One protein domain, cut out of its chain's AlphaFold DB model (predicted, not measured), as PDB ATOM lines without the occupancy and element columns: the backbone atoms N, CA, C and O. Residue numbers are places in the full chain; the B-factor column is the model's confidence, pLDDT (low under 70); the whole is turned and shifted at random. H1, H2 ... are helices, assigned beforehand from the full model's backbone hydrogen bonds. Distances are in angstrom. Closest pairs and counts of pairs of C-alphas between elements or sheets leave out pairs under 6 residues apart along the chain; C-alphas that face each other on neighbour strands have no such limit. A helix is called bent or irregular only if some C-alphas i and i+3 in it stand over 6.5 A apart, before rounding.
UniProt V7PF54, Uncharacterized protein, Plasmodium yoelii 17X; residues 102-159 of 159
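Overview. This is residues 102 to 159 of the 159 residues of an uncharacterized protein of Plasmodium yoelii 17X (UniProt V7PF54). Look for an open, elongated group of three helices: H1 and H2 run side by side in opposite ways, and the shorter H3 slants near both, so that the three helix centres make a triangle. A short link joins H1 to H2 at one end of the long axis, a long loop between H2 and H3 makes the other end, and residues 156 to 159 run back alongside H2. The printed part has 58 residues, with three named helices in the order H1, H2, H3 and no named strand, and its class is all helix. It is only just compact, close to loose, with a radius of gyration of the C-alphas of 12.2 A, and its C-alphas span 38 by 20 by 15 A.

Arrangement. Start at the longest helix, H1, residues 102 to 115, which touches no helix. From it, look across to H2, residues 123 to 135: the two are near each other, with 5 pairs of C-alphas within 10 A. No pair comes within 8 A, but only just: their closest C-alphas are 8.3 A apart. Next find H3, residues 148 to 155, which is near H1, again with 5 pairs of C-alphas within 10 A. H3 is near H2 too, with 5 such pairs, and there also the closest C-alphas are 8.3 A apart, only just beyond 8 A. In the backbones of H1, H2 and H3, every pair of O i and N i+4 is within hydrogen-bond range.

Along the chain. Find C-alpha 102 at (-28.253, -16.370, 16.475); from there H1 runs 20.2 A to C-alpha 115 at (-44.933, -5.914, 20.971), x falling from the first to the last. H2 begins at C-alpha 123, at (-54.242, -14.535, 33.908), and spans 18.4 A to C-alpha 135 at (-38.570, -22.415, 28.305), where x has risen again. H3 has 8 residues, from Cys 148 to Ile 155, and measures 11.1 A; look for its last C-alpha at (-31.744, -10.245, 37.555). No helix is bent or irregular.

Size, cuts and confidence. To see the full length, go to the C-alphas of Leu 122 and Gly 143, the two farthest apart at 38.1 A. The link from H1 to H2 is short, with 7 residues between them. The link from H2 to H3 is long: residues 136 to 147 hold no named element, and their C-alphas lie 7 to 20 A from the mean of the C-alphas. The printed part has no cut and ends at Arg 159, the chain's last residue; the C-alphas of Pro 102 and Arg 159 are 25.1 A apart. In the B-factor column of this predicted model you will find a mean pLDDT of 86.7 for the printed part, with residue 159 alone under 70.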
ATOM      1  N   PRO A 102     -26.828 -16.119  16.222       76.25
ATOM      2  CA  PRO A 102     -28.253 -16.370  16.475       76.25
ATOM      3  C   PRO A 102     -28.807 -15.622  17.706       76.25
ATOM      4  O   PRO A 102     -30.015 -15.433  17.824       76.25
ATOM      5  N   CYS A 103     -27.931 -15.098  18.572       83.12
ATOM      6  CA  CYS A 103     -28.301 -14.244  19.710       83.12
ATOM      7  C   CYS A 103     -29.114 -12.996  19.317       83.12
ATOM      8  O   CYS A 103     -30.059 -12.630  20.010       83.12
ATOM      9  N   HIS A 104     -28.784 -12.345  18.194       79.50
ATOM     10  CA  HIS A 104     -29.535 -11.163  17.754       79.50
ATOM     11  C   HIS A 104     -30.961 -11.528  17.335       79.50
ATOM     12  O   HIS A 104     -31.902 -10.802  17.646       79.50
ATOM     13  N   SER A 105     -31.127 -12.678  16.678       84.25
ATOM     14  CA  SER A 105     -32.438 -13.189  16.279       84.25
ATOM     15  C   SER A 105     -33.307 -13.545  17.485       84.25
ATOM     16  O   SER A 105     -34.507 -13.288  17.450       84.25
ATOM     17  N   GLN A 106     -32.716 -14.068  18.565       89.19
ATOM     18  CA  GLN A 106     -33.422 -14.300  19.830       89.19
ATOM     19  C   GLN A 106     -33.972 -13.000  20.417       89.19
ATOM     20  O   GLN A 106     -35.166 -12.913  20.689       89.19
ATOM     21  N   TRP A 107     -33.130 -11.972  20.567       87.75
ATOM     22  CA  TRP A 107     -33.591 -10.686  21.093       87.75
ATOM     23  C   TRP A 107     -34.663 -10.069  20.204       87.75
ATOM     24  O   TRP A 107     -35.690  -9.629  20.710       87.75
ATOM     25  N   PHE A 108     -34.470 -10.090  18.885       88.56
ATOM     26  CA  PHE A 108     -35.481  -9.614  17.948       88.56
ATOM     27  C   PHE A 108     -36.820 -10.345  18.125       88.56
ATOM     28  O   PHE A 108     -37.856  -9.694  18.229       88.56
ATOM     29  N   LEU A 109     -36.804 -11.677  18.233       91.50
ATOM     30  CA  LEU A 109     -38.009 -12.462  18.489       91.50
ATOM     31  C   LEU A 109     -38.682 -12.061  19.807       91.50
ATOM     32  O   LEU A 109     -39.901 -11.941  19.841       91.50
ATOM     33  N   PHE A 110     -37.912 -11.813  20.868       92.50
ATOM     34  CA  PHE A 110     -38.457 -11.361  22.149       92.50
ATOM     35  C   PHE A 110     -39.139 -10.001  22.054       92.50
ATOM     36  O   PHE A 110     -40.232  -9.846  22.594       92.50
ATOM     37  N   TRP A 111     -38.530  -9.041  21.355       90.56
ATOM     38  CA  TRP A 111     -39.117  -7.718  21.136       90.56
ATOM     39  C   TRP A 111     -40.395  -7.797  20.308       90.56
ATOM     40  O   TRP A 111     -41.393  -7.179  20.666       90.56
ATOM     41  N   VAL A 112     -40.374  -8.576  19.225       93.56
ATOM     42  CA  VAL A 112     -41.553  -8.788  18.380       93.56
ATOM     43  C   VAL A 112     -42.659  -9.453  19.188       93.56
ATOM     44  O   VAL A 112     -43.770  -8.940  19.204       93.56
ATOM     45  N   PHE A 113     -42.361 -10.541  19.902       92.56
ATOM     46  CA  PHE A 113     -43.336 -11.226  20.747       92.56
ATOM     47  C   PHE A 113     -43.963 -10.269  21.766       92.56
ATOM     48  O   PHE A 113     -45.184 -10.168  21.816       92.56
ATOM     49  N   ALA A 114     -43.141  -9.505  22.493       89.94
ATOM     50  CA  ALA A 114     -43.603  -8.528  23.476       89.94
ATOM     51  C   ALA A 114     -44.479  -7.421  22.867       89.94
ATOM     52  O   ALA A 114     -45.449  -7.003  23.489       89.94
ATOM     53  N   ALA A 115     -44.171  -6.965  21.649       91.25
ATOM     54  CA  ALA A 115     -44.933  -5.914  20.971       91.25
ATOM     55  C   ALA A 115     -46.357  -6.343  20.573       91.25
ATOM     56  O   ALA A 115     -47.214  -5.485  20.377       91.25
ATOM     57  N   TYR A 116     -46.606  -7.649  20.446       90.69
ATOM     58  CA  TYR A 116     -47.934  -8.201  20.158       90.69
ATOM     59  C   TYR A 116     -48.710  -8.610  21.414       90.69
ATOM     60  O   TYR A 116     -49.841  -9.082  21.297       90.69
ATOM     61  N   LEU A 117     -48.129  -8.454  22.606       89.31
ATOM     62  CA  LEU A 117     -48.838  -8.732  23.848       89.31
ATOM     63  C   LEU A 117     -49.878  -7.644  24.132       89.31
ATOM     64  O   LEU A 117     -49.665  -6.462  23.863       89.31
ATOM     65  N   ASN A 118     -51.008  -8.057  24.704       86.12
ATOM     66  CA  ASN A 118     -52.045  -7.137  25.152       86.12
ATOM     67  C   ASN A 118     -51.529  -6.279  26.317       86.12
ATOM     68  O   ASN A 118     -50.867  -6.787  27.218       86.12
ATOM     69  N   GLU A 119     -51.897  -4.995  26.353       83.88
ATOM     70  CA  GLU A 119     -51.528  -4.096  27.463       83.88
ATOM     71  C   GLU A 119     -52.078  -4.583  28.816       83.88
ATOM     72  O   GLU A 119     -51.458  -4.378  29.859       83.88
ATOM     73  N   ASN A 120     -53.235  -5.256  28.795       86.44
ATOM     74  CA  ASN A 120     -53.896  -5.813  29.970       86.44
ATOM     75  C   ASN A 120     -53.969  -7.337  29.852       86.44
ATOM     76  O   ASN A 120     -54.898  -7.870  29.247       86.44
ATOM     77  N   PHE A 121     -52.997  -8.029  30.445       80.44
ATOM     78  CA  PHE A 121     -52.944  -9.488  30.424       80.44
ATOM     79  C   PHE A 121     -54.105 -10.129  31.186       80.44
ATOM     80  O   PHE A 121     -54.335  -9.841  32.366       80.44
ATOM     81  N   LEU A 122     -54.760 -11.090  30.540       85.88
ATOM     82  CA  LEU A 122     -55.553 -12.104  31.229       85.88
ATOM     83  C   LEU A 122     -54.616 -13.058  31.985       85.88
ATOM     84  O   LEU A 122     -53.481 -13.294  31.573       85.88
ATOM     85  N   GLU A 123     -55.086 -13.656  33.080       83.94
ATOM     86  CA  GLU A 123     -54.242 -14.535  33.908       83.94
ATOM     87  C   GLU A 123     -53.692 -15.740  33.120       83.94
ATOM     88  O   GLU A 123     -52.533 -16.116  33.268       83.94
ATOM     89  N   SER A 124     -54.488 -16.277  32.191       85.81
ATOM     90  CA  SER A 124     -54.068 -17.337  31.268       85.81
ATOM     91  C   SER A 124     -52.970 -16.903  30.290       85.81
ATOM     92  O   SER A 124     -52.149 -17.717  29.875       85.81
ATOM     93  N   GLU A 125     -52.946 -15.627  29.894       87.38
ATOM     94  CA  GLU A 125     -51.914 -15.093  28.997       87.38
ATOM     95  C   GLU A 125     -50.591 -14.900  29.741       87.38
ATOM     96  O   GLU A 125     -49.535 -15.179  29.178       87.38
ATOM     97  N   LYS A 126     -50.634 -14.507  31.021       88.44
ATOM     98  CA  LYS A 126     -49.428 -14.401  31.857       88.44
ATOM     99  C   LYS A 126     -48.708 -15.735  31.985       88.44
ATOM    100  O   LYS A 126     -47.484 -15.784  31.870       88.44
ATOM    101  N   GLU A 127     -49.455 -16.819  32.191       89.62
ATOM    102  CA  GLU A 127     -48.884 -18.166  32.259       89.62
ATOM    103  C   GLU A 127     -48.202 -18.542  30.936       89.62
ATOM    104  O   GLU A 127     -47.067 -19.024  30.933       89.62
ATOM    105  N   TYR A 128     -48.843 -18.241  29.803       89.88
ATOM    106  CA  TYR A 128     -48.268 -18.480  28.480       89.88
ATOM    107  C   TYR A 128     -46.990 -17.666  28.233       89.88
ATOM    108  O   TYR A 128     -45.983 -18.222  27.796       89.88
ATOM    109  N   VAL A 129     -46.998 -16.371  28.555       91.00
ATOM    110  CA  VAL A 129     -45.836 -15.478  28.409       91.00
ATOM    111  C   VAL A 129     -44.684 -15.938  29.298       91.00
ATOM    112  O   VAL A 129     -43.544 -16.044  28.845       91.00
ATOM    113  N   THR A 130     -44.988 -16.287  30.548       90.12
ATOM    114  CA  THR A 130     -43.999 -16.816  31.493       90.12
ATOM    115  C   THR A 130     -43.398 -18.116  30.976       90.12
ATOM    116  O   THR A 130     -42.179 -18.287  31.000       90.12
ATOM    117  N   SER A 131     -44.235 -19.016  30.454       91.06
ATOM    118  CA  SER A 131     -43.798 -20.282  29.870       91.06
ATOM    119  C   SER A 131     -42.929 -20.073  28.629       91.06
ATOM    120  O   SER A 131     -41.898 -20.732  28.500       91.06
ATOM    121  N   PHE A 132     -43.288 -19.128  27.755       92.56
ATOM    122  CA  PHE A 132     -42.507 -18.791  26.567       92.56
ATOM    123  C   PHE A 132     -41.084 -18.379  26.945       92.56
ATOM    124  O   PHE A 132     -40.131 -18.999  26.482       92.56
ATOM    125  N   TYR A 133     -40.933 -17.387  27.825       91.81
ATOM    126  CA  TYR A 133     -39.615 -16.879  28.200       91.81
ATOM    127  C   TYR A 133     -38.821 -17.857  29.078       91.81
ATOM    128  O   TYR A 133     -37.611 -17.965  28.909       91.81
ATOM    129  N   SER A 134     -39.470 -18.611  29.970       90.38
ATOM    130  CA  SER A 134     -38.771 -19.558  30.860       90.38
ATOM    131  C   SER A 134     -38.244 -20.792  30.127       90.38
ATOM    132  O   SER A 134     -37.219 -21.348  30.511       90.38
ATOM    133  N   ASN A 135     -38.944 -21.231  29.078       90.81
ATOM    134  CA  ASN A 135     -38.570 -22.415  28.305       90.81
ATOM    135  C   ASN A 135     -37.828 -22.071  27.008       90.81
ATOM    136  O   ASN A 135     -37.493 -22.977  26.239       90.81
ATOM    137  N   PHE A 136     -37.580 -20.786  26.735       90.69
ATOM    138  CA  PHE A 136     -36.893 -20.390  25.517       90.69
ATOM    139  C   PHE A 136     -35.429 -20.861  25.544       90.69
ATOM    140  O   PHE A 136     -34.696 -20.534  26.480       90.69
ATOM    141  N   PRO A 137     -34.961 -21.609  24.529       88.62
ATOM    142  CA  PRO A 137     -33.585 -22.081  24.494       88.62
ATOM    143  C   PRO A 137     -32.621 -20.923  24.226       88.62
ATOM    144  O   PRO A 137     -32.771 -20.206  23.236       88.62
ATOM    145  N   GLU A 138     -31.589 -20.787  25.057       88.81
ATOM    146  CA  GLU A 138     -30.531 -19.792  24.863       88.81
ATOM    147  C   GLU A 138     -29.804 -20.012  23.526       88.81
ATOM    148  O   GLU A 138     -29.183 -21.049  23.286       88.81
ATOM    149  N   GLN A 139     -29.876 -19.012  22.654       87.81
ATOM    150  CA  GLN A 139     -29.219 -18.965  21.350       87.81
ATOM    151  C   GLN A 139     -27.884 -18.223  21.424       87.81
ATOM    152  O   GLN A 139     -27.034 -18.372  20.543       87.81
ATOM    153  N   CYS A 140     -27.651 -17.427  22.468       86.38
ATOM    154  CA  CYS A 140     -26.366 -16.791  22.701       86.38
ATOM    155  C   CYS A 140     -25.381 -17.817  23.299       86.38
ATOM    156  O   CYS A 140     -25.163 -17.867  24.506       86.38
ATOM    157  N   ILE A 141     -24.795 -18.673  22.452       82.50
ATOM    158  CA  ILE A 141     -23.957 -19.809  22.893       82.50
ATOM    159  C   ILE A 141     -22.443 -19.538  22.888       82.50
ATOM    160  O   ILE A 141     -21.679 -20.297  23.492       82.50
ATOM    161  N   GLN A 142     -21.990 -18.478  22.216       78.00
ATOM    162  CA  GLN A 142     -20.573 -18.155  22.021       78.00
ATOM    163  C   GLN A 142     -20.306 -16.650  22.187       78.00
ATOM    164  O   GLN A 142     -21.225 -15.832  22.192       78.00
ATOM    165  N   GLY A 143     -19.028 -16.290  22.331       77.19
ATOM    166  CA  GLY A 143     -18.584 -14.901  22.454       77.19
ATOM    167  C   GLY A 143     -18.929 -14.245  23.795       77.19
ATOM    168  O   GLY A 143     -19.288 -14.912  24.765       77.19
ATOM    169  N   LYS A 144     -18.803 -12.914  23.845       76.00
ATOM    170  CA  LYS A 144     -19.048 -12.109  25.057       76.00
ATOM    171  C   LYS A 144     -20.512 -12.105  25.506       76.00
ATOM    172  O   LYS A 144     -20.776 -11.856  26.670       76.00
ATOM    173  N   GLY A 145     -21.445 -12.379  24.594       76.44
ATOM    174  CA  GLY A 145     -22.876 -12.459  24.890       76.44
ATOM    175  C   GLY A 145     -23.346 -13.848  25.318       76.44
ATOM    176  O   GLY A 145     -24.550 -14.086  25.332       76.44
ATOM    177  N   LYS A 146     -22.442 -14.795  25.593       85.31
ATOM    178  CA  LYS A 146     -22.840 -16.152  25.972       85.31
ATOM    179  C   LYS A 146     -23.724 -16.126  27.224       85.31
ATOM    180  O   LYS A 146     -23.361 -15.481  28.194       85.31
ATOM    181  N   ASN A 147     -24.836 -16.863  27.207       87.75
ATOM    182  CA  ASN A 147     -25.818 -16.936  28.300       87.75
ATOM    183  C   ASN A 147     -26.491 -15.596  28.657       87.75
ATOM    184  O   ASN A 147     -27.033 -15.455  29.753       87.75
ATOM    185  N   CYS A 148     -26.467 -14.612  27.751       87.38
ATOM    186  CA  CYS A 148     -26.951 -13.261  28.029       87.38
ATOM    187  C   CYS A 148     -28.407 -13.228  28.514       87.38
ATOM    188  O   CYS A 148     -28.729 -12.459  29.420       87.38
ATOM    189  N   PHE A 149     -29.291 -14.061  27.963       89.38
ATOM    190  CA  PHE A 149     -30.685 -14.076  28.395       89.38
ATOM    191  C   PHE A 149     -30.875 -14.824  29.710       89.38
ATOM    192  O   PHE A 149     -31.634 -14.368  30.563       89.38
ATOM    193  N   VAL A 150     -30.149 -15.925  29.917       88.69
ATOM    194  CA  VAL A 150     -30.169 -16.637  31.203       88.69
ATOM    195  C   VAL A 150     -29.742 -15.699  32.333       88.69
ATOM    196  O   VAL A 150     -30.446 -15.587  33.333       88.69
ATOM    197  N   GLU A 151     -28.644 -14.967  32.156       90.00
ATOM    198  CA  GLU A 151     -28.167 -13.979  33.131       90.00
ATOM    199  C   GLU A 151     -29.177 -12.841  33.329       90.00
ATOM    200  O   GLU A 151     -29.498 -12.485  34.465       90.00
ATOM    201  N   PHE A 152     -29.751 -12.318  32.242       88.88
ATOM    202  CA  PHE A 152     -30.795 -11.295  32.309       88.88
ATOM    203  C   PHE A 152     -32.010 -11.759  33.126       88.88
ATOM    204  O   PHE A 152     -32.477 -11.032  34.001       88.88
ATOM    205  N   SER A 153     -32.490 -12.983  32.888       88.19
ATOM    206  CA  SER A 153     -33.672 -13.549  33.551       88.19
ATOM    207  C   SER A 153     -33.497 -13.748  35.061       88.19
ATOM    208  O   SER A 153     -34.470 -13.696  35.810       88.19
ATOM    209  N   GLN A 154     -32.256 -13.926  35.529       88.25
ATOM    210  CA  GLN A 154     -31.946 -14.046  36.956       88.25
ATOM    211  C   GLN A 154     -32.051 -12.700  37.682       88.25
ATOM    212  O   GLN A 154     -32.468 -12.649  38.839       88.25
ATOM    213  N   ILE A 155     -31.681 -11.608  37.009       89.75
ATOM    214  CA  ILE A 155     -31.744 -10.245  37.555       89.75
ATOM    215  C   ILE A 155     -33.168  -9.688  37.427       89.75
ATOM    216  O   ILE A 155     -33.670  -8.999  38.320       89.75
ATOM    217  N   HIS A 156     -33.825 -10.001  36.313       85.81
ATOM    218  CA  HIS A 156     -35.145  -9.515  35.949       85.81
ATOM    219  C   HIS A 156     -36.095 -10.699  35.738       85.81
ATOM    220  O   HIS A 156     -36.297 -11.127  34.600       85.81
ATOM    221  N   PRO A 157     -36.693 -11.229  36.822       82.25
ATOM    222  CA  PRO A 157     -37.680 -12.290  36.695       82.25
ATOM    223  C   PRO A 157     -38.863 -11.808  35.853       82.25
ATOM    224  O   PRO A 157     -39.300 -10.660  35.984       82.25
ATOM    225  N   ILE A 158     -39.362 -12.696  34.995       79.44
ATOM    226  CA  ILE A 158     -40.517 -12.452  34.123       79.44
ATOM    227  C   ILE A 158     -41.744 -12.193  35.012       79.44
ATOM    228  O   ILE A 158     -41.952 -12.907  35.994       79.44
ATOM    229  N   ARG A 159     -42.502 -11.133  34.710       67.44
ATOM    230  CA  ARG A 159     -43.647 -10.647  35.497       67.44
ATOM    231  C   ARG A 159     -44.920 -10.643  34.673       67.44
ATOM    232  O   ARG A 159     -44.803 -10.383  33.457       67.44
TER     233      ARG A 159